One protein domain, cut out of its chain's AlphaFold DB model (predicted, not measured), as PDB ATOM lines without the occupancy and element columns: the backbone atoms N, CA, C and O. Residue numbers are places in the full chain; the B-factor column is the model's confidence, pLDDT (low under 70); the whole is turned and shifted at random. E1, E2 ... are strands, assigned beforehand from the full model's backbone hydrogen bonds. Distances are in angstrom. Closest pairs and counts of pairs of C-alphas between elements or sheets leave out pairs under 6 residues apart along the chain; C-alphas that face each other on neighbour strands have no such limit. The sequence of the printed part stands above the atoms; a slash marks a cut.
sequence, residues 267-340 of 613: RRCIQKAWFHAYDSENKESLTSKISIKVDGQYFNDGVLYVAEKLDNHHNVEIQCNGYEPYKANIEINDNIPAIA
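What this domain is: This is residues 267 to 340 of the 613 residues of an uncharacterized protein of Phocaeicola vulgatus (UniProt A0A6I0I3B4). A three-stranded antiparallel sheet, E3 to E5 to E6, runs along the length of an elongated body, with a separate two-stranded antiparallel ribbon, E1 and E4, towards one end and the short strand E2 with its following loop at the other. The printed part has 74 residues with no named helix and six named strands, E1 to E6 in chain order. The class is all strand, though under half of the residues, 30 of 74, are in named elements. The whole is compact, with a radius of gyration of the C-alphas of 12.0 A and spans of 36 by 24 by 18 A.

How they stand to each other: E1, residues 267 to 271, is antiparallel to E4, residues 303 to 307, at 149 degrees, with N 268 and O 306 2.8 A apart, within hydrogen-bond range. E2, residues 277 to 279, pairs with no named strand. E3, residues 291 to 294, is antiparallel to E5, residues 313 to 319, at 162 degrees, with N 293 and O 317 2.8 A apart. E5 forms a hairpin with E6, residues 326 to 331, with N 316 and O 328 2.8 A apart. This sheet is only just strongly twisted, its C-alphas lying up to 4.3 A off its best plane. E3 and E4 are only just apart, at 8.0 A.

Where its parts are: E1 begins at C-alpha 267, (-44.380, 55.402, 78.563). E5, the longest strand, measures 19.2 A from first to last C-alpha, E6 14.8 A, E4 13.6 A, E1 12.8 A, E3 10.5 A and E2 7.2 A. E6 ends at C-alpha 331, (-57.401, 47.426, 81.077).

The domain as a whole: The C-alphas of Arg 267 and Asn 282, the two farthest apart, are 37.3 A apart. The printed part has no cut. The link from E2 to E3 is long, with 11 residues. Mean pLDDT of the printed part is 89.5, and no printed residue is under 70.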
ATOM      1  N   ARG A 267     -43.776  55.413  77.234       89.81
ATOM      2  CA  ARG A 267     -44.380  55.402  78.563       89.81
ATOM      3  C   ARG A 267     -45.692  56.161  78.558       89.81
ATOM      4  O   ARG A 267     -45.697  57.372  78.339       89.81
ATOM      5  N   ARG A 268     -46.790  55.453  78.803       89.31
ATOM      6  CA  ARG A 268     -48.133  56.021  78.904       89.31
ATOM      7  C   ARG A 268     -48.325  56.655  80.279       89.31
ATOM      8  O   ARG A 268     -47.892  56.112  81.293       89.31
ATOM      9  N   CYS A 269     -48.957  57.818  80.286       90.88
ATOM     10  CA  CYS A 269     -49.376  58.543  81.472       90.88
ATOM     11  C   CYS A 269     -50.675  57.932  82.004       90.88
ATOM     12  O   CYS A 269     -51.647  57.804  81.260       90.88
ATOM     13  N   ILE A 270     -50.682  57.576  83.283       90.75
ATOM     14  CA  ILE A 270     -51.851  57.121  84.028       90.75
ATOM     15  C   ILE A 270     -52.121  58.139  85.129       90.75
ATOM     16  O   ILE A 270     -51.209  58.519  85.866       90.75
ATOM     17  N   GLN A 271     -53.375  58.566  85.256       91.56
ATOM     18  CA  GLN A 271     -53.788  59.510  86.290       91.56
ATOM     19  C   GLN A 271     -54.446  58.777  87.455       91.56
ATOM     20  O   GLN A 271     -55.302  57.915  87.262       91.56
ATOM     21  N   LYS A 272     -54.096  59.173  88.682       91.38
ATOM     22  CA  LYS A 272     -54.733  58.669  89.905       91.38
ATOM     23  C   LYS A 272     -56.241  58.937  89.894       91.38
ATOM     24  O   LYS A 272     -57.009  58.125  90.394       91.38
ATOM     25  N   ALA A 273     -56.651  60.053  89.288       90.31
ATOM     26  CA  ALA A 273     -58.043  60.477  89.180       90.31
ATOM     27  C   ALA A 273     -58.940  59.501  88.402       90.31
ATOM     28  O   ALA A 273     -60.146  59.535  88.598       90.31
ATOM     29  N   TRP A 274     -58.375  58.627  87.559       91.38
ATOM     30  CA  TRP A 274     -59.151  57.615  86.834       91.38
ATOM     31  C   TRP A 274     -59.627  56.468  87.732       91.38
ATOM     32  O   TRP A 274     -60.481  55.690  87.324       91.38
ATOM     33  N   PHE A 275     -59.077  56.333  88.944       91.81
ATOM     34  CA  PHE A 275     -59.416  55.256  89.868       91.81
ATOM     35  C   PHE A 275     -60.430  55.741  90.898       91.81
ATOM     36  O   PHE A 275     -60.121  56.566  91.758       91.81
ATOM     37  N   HIS A 276     -61.622  55.158  90.854       92.81
ATOM     38  CA  HIS A 276     -62.674  55.390  91.833       92.81
ATOM     39  C   HIS A 276     -62.928  54.122  92.635       92.81
ATOM     40  O   HIS A 276     -62.942  53.027  92.076       92.81
ATOM     41  N   ALA A 277     -63.147  54.266  93.940       93.38
ATOM     42  CA  ALA A 277     -63.452  53.143  94.818       93.38
ATOM     43  C   ALA A 277     -64.634  53.459  95.735       93.38
ATOM     44  O   ALA A 277     -64.801  54.605  96.162       93.38
ATOM     45  N   TYR A 278     -65.428  52.439  96.055       94.25
ATOM     46  CA  TYR A 278     -66.568  52.539  96.964       94.25
ATOM     47  C   TYR A 278     -66.712  51.285  97.833       94.25
ATOM     48  O   TYR A 278     -66.232  50.211  97.466       94.25
ATOM     49  N   ASP A 279     -67.372  51.414  98.980       90.19
ATOM     50  CA  ASP A 279     -67.729  50.282  99.844       90.19
ATOM     51  C   ASP A 279     -68.834  49.447  99.178       90.19
ATOM     52  O   ASP A 279     -69.891  49.961  98.792       90.19
ATOM     53  N   SER A 280     -68.577  48.149  99.011       88.69
ATOM     54  CA  SER A 280     -69.446  47.243  98.258       88.69
ATOM     55  C   SER A 280     -70.878  47.153  98.802       88.69
ATOM     56  O   SER A 280     -71.804  46.978  97.998       88.69
ATOM     57  N   GLU A 281     -71.077  47.342 100.108       84.62
ATOM     58  CA  GLU A 281     -72.363  47.239 100.795       84.62
ATOM     59  C   GLU A 281     -73.104  48.577 100.866       84.62
ATOM     60  O   GLU A 281     -74.235  48.673 100.390       84.62
ATOM     61  N   ASN A 282     -72.494  49.608 101.462       86.50
ATOM     62  CA  ASN A 282     -73.187  50.873 101.746       86.50
ATOM     63  C   ASN A 282     -73.028  51.927 100.632       86.50
ATOM     64  O   ASN A 282     -73.660  52.981 100.697       86.50
ATOM     65  N   LYS A 283     -72.206  51.637  99.612       88.12
ATOM     66  CA  LYS A 283     -71.895  52.518  98.472       88.12
ATOM     67  C   LYS A 283     -71.225  53.847  98.855       88.12
ATOM     68  O   LYS A 283     -71.231  54.780  98.055       88.12
ATOM     69  N   GLU A 284     -70.611  53.943 100.036       89.00
ATOM     70  CA  GLU A 284     -69.802  55.101 100.442       89.00
ATOM     71  C   GLU A 284     -68.572  55.236  99.531       89.00
ATOM     72  O   GLU A 284     -67.891  54.252  99.245       89.00
ATOM     73  N   SER A 285     -68.251  56.459  99.097       91.75
ATOM     74  CA  SER A 285     -67.038  56.721  98.316       91.75
ATOM     75  C   SER A 285     -65.783  56.599  99.183       91.75
ATOM     76  O   SER A 285     -65.633  57.264 100.209       91.75
ATOM     77  N   LEU A 286     -64.838  55.784  98.722       91.56
ATOM     78  CA  LEU A 286     -63.536  55.559  99.354       91.56
ATOM     79  C   LEU A 286     -62.392  56.216  98.576       91.56
ATOM     80  O   LEU A 286     -61.244  56.155  99.004       91.56
ATOM     81  N   THR A 287     -62.691  56.869  97.453       89.81
ATOM     82  CA  THR A 287     -61.716  57.366  96.465       89.81
ATOM     83  C   THR A 287     -60.612  58.259  97.053       89.81
ATOM     84  O   THR A 287     -59.467  58.180  96.626       89.81
ATOM     85  N   SER A 288     -60.898  59.083  98.062       88.38
ATOM     86  CA  SER A 288     -59.872  59.922  98.711       88.38
ATOM     87  C   SER A 288     -58.967  59.152  99.683       88.38
ATOM     88  O   SER A 288     -57.881  59.621 100.018       88.38
ATOM     89  N   LYS A 289     -59.393  57.963 100.123       89.56
ATOM     90  CA  LYS A 289     -58.747  57.137 101.157       89.56
ATOM     91  C   LYS A 289     -57.901  55.997 100.569       89.56
ATOM     92  O   LYS A 289     -57.249  55.279 101.327       89.56
ATOM     93  N   ILE A 290     -57.909  55.814  99.245       92.00
ATOM     94  CA  ILE A 290     -57.193  54.716  98.585       92.00
ATOM     95  C   ILE A 290     -55.731  55.051  98.267       92.00
ATOM     96  O   ILE A 290     -55.377  56.147  97.816       92.00
ATOM     97  N   SER A 291     -54.886  54.040  98.435       92.25
ATOM     98  CA  SER A 291     -53.530  53.965  97.904       92.25
ATOM     99  C   SER A 291     -53.518  52.993  96.730       92.25
ATOM    100  O   SER A 291     -54.082  51.905  96.829       92.25
ATOM    101  N   ILE A 292     -52.914  53.390  95.611       94.38
ATOM    102  CA  ILE A 292     -52.959  52.629  94.358       94.38
ATOM    103  C   ILE A 292     -51.532  52.346  93.900       94.38
ATOM    104  O   ILE A 292     -50.682  53.243  93.902       94.38
ATOM    105  N   LYS A 293     -51.295  51.112  93.457       94.56
ATOM    106  CA  LYS A 293     -50.125  50.721  92.675       94.56
ATOM    107  C   LYS A 293     -50.552  50.208  91.310       94.56
ATOM    108  O   LYS A 293     -51.517  49.454  91.216       94.56
ATOM    109  N   VAL A 294     -49.777  50.536  90.284       92.62
ATOM    110  CA  VAL A 294     -49.914  49.962  88.939       92.62
ATOM    111  C   VAL A 294     -48.577  49.355  88.536       92.62
ATOM    112  O   VAL A 294     -47.543  50.011  88.632       92.62
ATOM    113  N   ASP A 295     -48.580  48.080  88.146       91.00
ATOM    114  CA  ASP A 295     -47.383  47.282  87.847       91.00
ATOM    115  C   ASP A 295     -46.298  47.400  88.945       91.00
ATOM    116  O   ASP A 295     -45.100  47.474  88.675       91.00
ATOM    117  N   GLY A 296     -46.735  47.447  90.211       90.25
ATOM    118  CA  GLY A 296     -45.868  47.551  91.391       90.25
ATOM    119  C   GLY A 296     -45.363  48.961  91.725       90.25
ATOM    120  O   GLY A 296     -44.662  49.118  92.723       90.25
ATOM    121  N   GLN A 297     -45.726  49.982  90.946       92.75
ATOM    122  CA  GLN A 297     -45.287  51.368  91.139       92.75
ATOM    123  C   GLN A 297     -46.397  52.233  91.743       92.75
ATOM    124  O   GLN A 297     -47.562  52.101  91.373       92.75
ATOM    125  N   TYR A 298     -46.030  53.132  92.656       91.81
ATOM    126  CA  TYR A 298     -46.940  54.119  93.239       91.81
ATOM    127  C   TYR A 298     -47.020  55.382  92.379       91.81
ATOM    128  O   TYR A 298     -46.051  55.754  91.718       91.81
ATOM    129  N   PHE A 299     -48.157  56.071  92.438       92.00
ATOM    130  CA  PHE A 299     -48.314  57.399  91.844       92.00
ATOM    131  C   PHE A 299     -47.429  58.427  92.552       92.00
ATOM    132  O   PHE A 299     -47.337  58.420  93.778       92.00
ATOM    133  N   ASN A 300     -46.847  59.342  91.776       87.50
ATOM    134  CA  ASN A 300     -46.150  60.520  92.275       87.50
ATOM    135  C   ASN A 300     -46.920  61.766  91.820       87.50
ATOM    136  O   ASN A 300     -47.209  61.895  90.633       87.50
ATOM    137  N   ASP A 301     -47.322  62.632  92.751       86.19
ATOM    138  CA  ASP A 301     -48.141  63.826  92.468       86.19
ATOM    139  C   ASP A 301     -49.391  63.543  91.604       86.19
ATOM    140  O   ASP A 301     -49.771  64.306  90.719       86.19
ATOM    141  N   GLY A 302     -50.032  62.390  91.828       88.44
ATOM    142  CA  GLY A 302     -51.252  61.988  91.116       88.44
ATOM    143  C   GLY A 302     -51.041  61.429  89.704       88.44
ATOM    144  O   GLY A 302     -52.025  61.056  89.062       88.44
ATOM    145  N   VAL A 303     -49.797  61.298  89.234       91.75
ATOM    146  CA  VAL A 303     -49.460  60.756  87.909       91.75
ATOM    147  C   VAL A 303     -48.485  59.583  88.026       91.75
ATOM    148  O   VAL A 303     -47.654  59.509  88.930       91.75
ATOM    149  N   LEU A 304     -48.591  58.634  87.100       93.25
ATOM    150  CA  LEU A 304     -47.660  57.523  86.952       93.25
ATOM    151  C   LEU A 304     -47.367  57.275  85.471       93.25
ATOM    152  O   LEU A 304     -48.267  57.330  84.638       93.25
ATOM    153  N   TYR A 305     -46.112  56.972  85.140       91.19
ATOM    154  CA  TYR A 305     -45.699  56.638  83.779       91.19
ATOM    155  C   TYR A 305     -45.289  55.172  83.690       91.19
ATOM    156  O   TYR A 305     -44.275  54.774  84.263       91.19
ATOM    157  N   VAL A 306     -46.043  54.383  82.930       89.69
ATOM    158  CA  VAL A 306     -45.797  52.944  82.749       89.69
ATOM    159  C   VAL A 306     -45.436  52.636  81.306       89.69
ATOM    160  O   VAL A 306     -45.848  53.356  80.401       89.69
ATOM    161  N   ALA A 307     -44.668  51.571  81.075       87.19
ATOM    162  CA  ALA A 307     -44.376  51.116  79.718       87.19
ATOM    163  C   ALA A 307     -45.676  50.756  78.977       87.19
ATOM    164  O   ALA A 307     -46.558  50.112  79.547       87.19
ATOM    165  N   GLU A 308     -45.785  51.180  77.719       83.44
ATOM    166  CA  GLU A 308     -46.930  50.872  76.864       83.44
ATOM    167  C   GLU A 308     -46.987  49.362  76.583       83.44
ATOM    168  O   GLU A 308     -46.001  48.752  76.161       83.44
ATOM    169  N   LYS A 309     -48.152  48.759  76.828       80.88
ATOM    170  CA  LYS A 309     -48.471  47.369  76.485       80.88
ATOM    171  C   LYS A 309     -49.555  47.379  75.412       80.88
ATOM    172  O   LYS A 309     -50.484  48.174  75.505       80.88
ATOM    173  N   LEU A 310     -49.456  46.497  74.414       77.62
ATOM    174  CA  LEU A 310     -50.406  46.464  73.288       77.62
ATOM    175  C   LEU A 310     -51.860  46.220  73.719       77.62
ATOM    176  O   LEU A 310     -52.772  46.696  73.053       77.62
ATOM    177  N   ASP A 311     -52.069  45.482  74.806       80.69
ATOM    178  CA  ASP A 311     -53.385  45.159  75.357       80.69
ATOM    179  C   ASP A 311     -53.858  46.156  76.427       80.69
ATOM    180  O   ASP A 311     -54.964  46.007  76.933       80.69
ATOM    181  N   ASN A 312     -53.046  47.161  76.792       81.44
ATOM    182  CA  ASN A 312     -53.305  48.111  77.885       81.44
ATOM    183  C   ASN A 312     -53.637  47.467  79.249       81.44
ATOM    184  O   ASN A 312     -54.202  48.135  80.119       81.44
ATOM    185  N   HIS A 313     -53.284  46.196  79.464       89.25
ATOM    186  CA  HIS A 313     -53.584  45.491  80.707       89.25
ATOM    187  C   HIS A 313     -52.456  45.654  81.733       89.25
ATOM    188  O   HIS A 313     -51.290  45.300  81.509       89.25
ATOM    189  N   HIS A 314     -52.808  46.156  82.913       91.12
ATOM    190  CA  HIS A 314     -51.860  46.420  83.992       91.12
ATOM    191  C   HIS A 314     -52.303  45.772  85.300       91.12
ATOM    192  O   HIS A 314     -53.492  45.645  85.589       91.12
ATOM    193  N   ASN A 315     -51.325  45.372  86.111       93.00
ATOM    194  CA  ASN A 315     -51.580  44.831  87.440       93.00
ATOM    195  C   ASN A 315     -51.855  45.984  88.401       93.00
ATOM    196  O   ASN A 315     -50.940  46.728  88.751       93.00
ATOM    197  N   VAL A 316     -53.105  46.128  88.827       94.31
ATOM    198  CA  VAL A 316     -53.549  47.183  89.736       94.31
ATOM    199  C   VAL A 316     -53.757  46.598  91.127       94.31
ATOM    200  O   VAL A 316     -54.470  45.610  91.299       94.31
ATOM    201  N   GLU A 317     -53.138  47.223  92.125       95.38
ATOM    202  CA  GLU A 317     -53.366  46.945  93.543       95.38
ATOM    203  C   GLU A 317     -53.925  48.202  94.217       95.38
ATOM    204  O   GLU A 317     -53.290  49.256  94.182       95.38
ATOM    205  N   ILE A 318     -55.096  48.093  94.846       94.12
ATOM    206  CA  ILE A 318     -55.732  49.181  95.598       94.12
ATOM    207  C   ILE A 318     -55.838  48.774  97.059       94.12
ATOM    208  O   ILE A 318     -56.357  47.709  97.392       94.12
ATOM    209  N   GLN A 319     -55.348  49.639  97.937       92.50
ATOM    210  CA  GLN A 319     -55.348  49.444  99.377       92.50
ATOM    211  C   GLN A 319     -56.122  50.578 100.046       92.50
ATOM    212  O   GLN A 319     -55.894  51.751  99.757       92.50
ATOM    213  N   CYS A 320     -57.015  50.230 100.970       91.25
ATOM    214  CA  CYS A 320     -57.743  51.174 101.810       91.25
ATOM    215  C   CYS A 320     -57.771  50.632 103.240       91.25
ATOM    216  O   CYS A 320     -58.013  49.444 103.453       91.25
ATOM    217  N   ASN A 321     -57.515  51.484 104.234       86.94
ATOM    218  CA  ASN A 321     -57.515  51.044 105.627       86.94
ATOM    219  C   ASN A 321     -58.914  50.549 106.039       86.94
ATOM    220  O   ASN A 321     -59.905  51.243 105.817       86.94
ATOM    221  N   GLY A 322     -58.983  49.362 106.648       83.31
ATOM    222  CA  GLY A 322     -60.239  48.700 107.015       83.31
ATOM    223  C   GLY A 322     -60.892  47.877 105.900       83.31
ATOM    224  O   GLY A 322     -61.956  47.319 106.137       83.31
ATOM    225  N   TYR A 323     -60.266  47.759 104.725       88.50
ATOM    226  CA  TYR A 323     -60.773  46.981 103.588       88.50
ATOM    227  C   TYR A 323     -59.762  45.925 103.143       88.50
ATOM    228  O   TYR A 323     -58.559  46.038 103.402       88.50
ATOM    229  N   GLU A 324     -60.250  44.890 102.467       89.75
ATOM    230  CA  GLU A 324     -59.388  43.929 101.784       89.75
ATOM    231  C   GLU A 324     -58.708  44.578 100.564       89.75
ATOM    232  O   GLU A 324     -59.329  45.388  99.867       89.75
ATOM    233  N   PRO A 325     -57.427  44.266 100.285       91.44
ATOM    234  CA  PRO A 325     -56.730  44.829  99.138       91.44
ATOM    235  C   PRO A 325     -57.313  44.273  97.837       91.44
ATOM    236  O   PRO A 325     -57.334  43.061  97.619       91.44
ATOM    237  N   TYR A 326     -57.719  45.160  96.936       93.88
ATOM    238  CA  TYR A 326     -58.121  44.776  95.589       93.88
ATOM    239  C   TYR A 326     -56.877  44.540  94.733       93.88
ATOM    240  O   TYR A 326     -55.982  45.385  94.697       93.88
ATOM    241  N   LYS A 327     -56.816  43.398  94.042       94.75
ATOM    242  CA  LYS A 327     -55.734  43.038  93.118       94.75
ATOM    243  C   LYS A 327     -56.332  42.453  91.851       94.75
ATOM    244  O   LYS A 327     -56.953  41.395  91.908       94.75
ATOM    245  N   ALA A 328     -56.122  43.113  90.720       93.31
ATOM    246  CA  ALA A 328     -56.596  42.621  89.434       93.31
ATOM    247  C   ALA A 328     -55.685  43.069  88.294       93.31
ATOM    248  O   ALA A 328     -55.009  44.094  88.376       93.31
ATOM    249  N   ASN A 329     -55.691  42.291  87.219       92.69
ATOM    250  CA  ASN A 329     -55.156  42.716  85.939       92.69
ATOM    251  C   ASN A 329     -56.315  43.325  85.142       92.69
ATOM    252  O   ASN A 329     -57.262  42.613  84.816       92.69
ATOM    253  N   ILE A 330     -56.280  44.638  84.922       90.25
ATOM    254  CA  ILE A 330     -57.365  45.374  84.261       90.25
ATOM    255  C   ILE A 330     -56.822  46.215  83.114       90.25
ATOM    256  O   ILE A 330     -55.680  46.682  83.157       90.25
ATOM    257  N   GLU A 331     -57.662  46.436  82.110       89.81
ATOM    258  CA  GLU A 331     -57.401  47.426  81.077       89.81
ATOM    259  C   GLU A 331     -57.487  48.835  81.678       89.81
ATOM    260  O   GLU A 331     -58.504  49.211  82.267       89.81
ATOM    261  N   ILE A 332     -56.421  49.624  81.532       85.44
ATOM    262  CA  ILE A 332     -56.413  51.021  81.976       85.44
ATOM    263  C   ILE A 332     -56.772  51.929  80.800       85.44
ATOM    264  O   ILE A 332     -56.017  52.096  79.834       85.44
ATOM    265  N   ASN A 333     -57.931  52.564  80.917       83.06
ATOM    266  CA  ASN A 333     -58.399  53.630  80.046       83.06
ATOM    267  C   ASN A 333     -58.837  54.837  80.891       83.06
ATOM    268  O   ASN A 333     -58.783  54.800  82.119       83.06
ATOM    269  N   ASP A 334     -59.243  55.914  80.228       76.88
ATOM    270  CA  ASP A 334     -59.582  57.180  80.886       76.88
ATOM    271  C   ASP A 334     -60.888  57.091  81.712       76.88
ATOM    272  O   ASP A 334     -61.279  58.061  82.357       76.88
ATOM    273  N   ASN A 335     -61.575  55.941  81.693       78.75
ATOM    274  CA  ASN A 335     -62.844  55.703  82.372       78.75
ATOM    275  C   ASN A 335     -62.888  54.297  82.992       78.75
ATOM    276  O   ASN A 335     -63.612  53.406  82.534       78.75
ATOM    277  N   ILE A 336     -62.089  54.095  84.040       86.94
ATOM    278  CA  ILE A 336     -62.063  52.830  84.773       86.94
ATOM    279  C   ILE A 336     -63.374  52.703  85.567       86.94
ATOM    280  O   ILE A 336     -63.729  53.623  86.312       86.94
ATOM    281  N   PRO A 337     -64.100  51.573  85.457       86.50
ATOM    282  CA  PRO A 337     -65.270  51.325  86.290       86.50
ATOM    283  C   PRO A 337     -64.928  51.449  87.775       86.50
ATOM    284  O   PRO A 337     -63.872  50.996  88.215       86.50
ATOM    285  N   ALA A 338     -65.836  52.031  88.558       88.50
ATOM    286  CA  ALA A 338     -65.623  52.180  89.990       88.50
ATOM    287  C   ALA A 338     -65.444  50.807  90.664       88.50
ATOM    288  O   ALA A 338     -66.211  49.869  90.429       88.50
ATOM    289  N   ILE A 339     -64.427  50.700  91.512       92.88
ATOM    290  CA  ILE A 339     -63.978  49.447  92.113       92.88
ATOM    291  C   ILE A 339     -64.642  49.282  93.481       92.88
ATOM    292  O   ILE A 339     -64.485  50.118  94.372       92.88
ATOM    293  N   ALA A 340     -65.387  48.192  93.652       92.38
ATOM    294  CA  ALA A 340     -65.991  47.841  94.932       92.38
ATOM    295  C   ALA A 340     -64.934  47.238  95.869       92.38
ATOM    296  O   ALA A 340     -64.258  46.277  95.498       92.38
TER     297      ALA A 340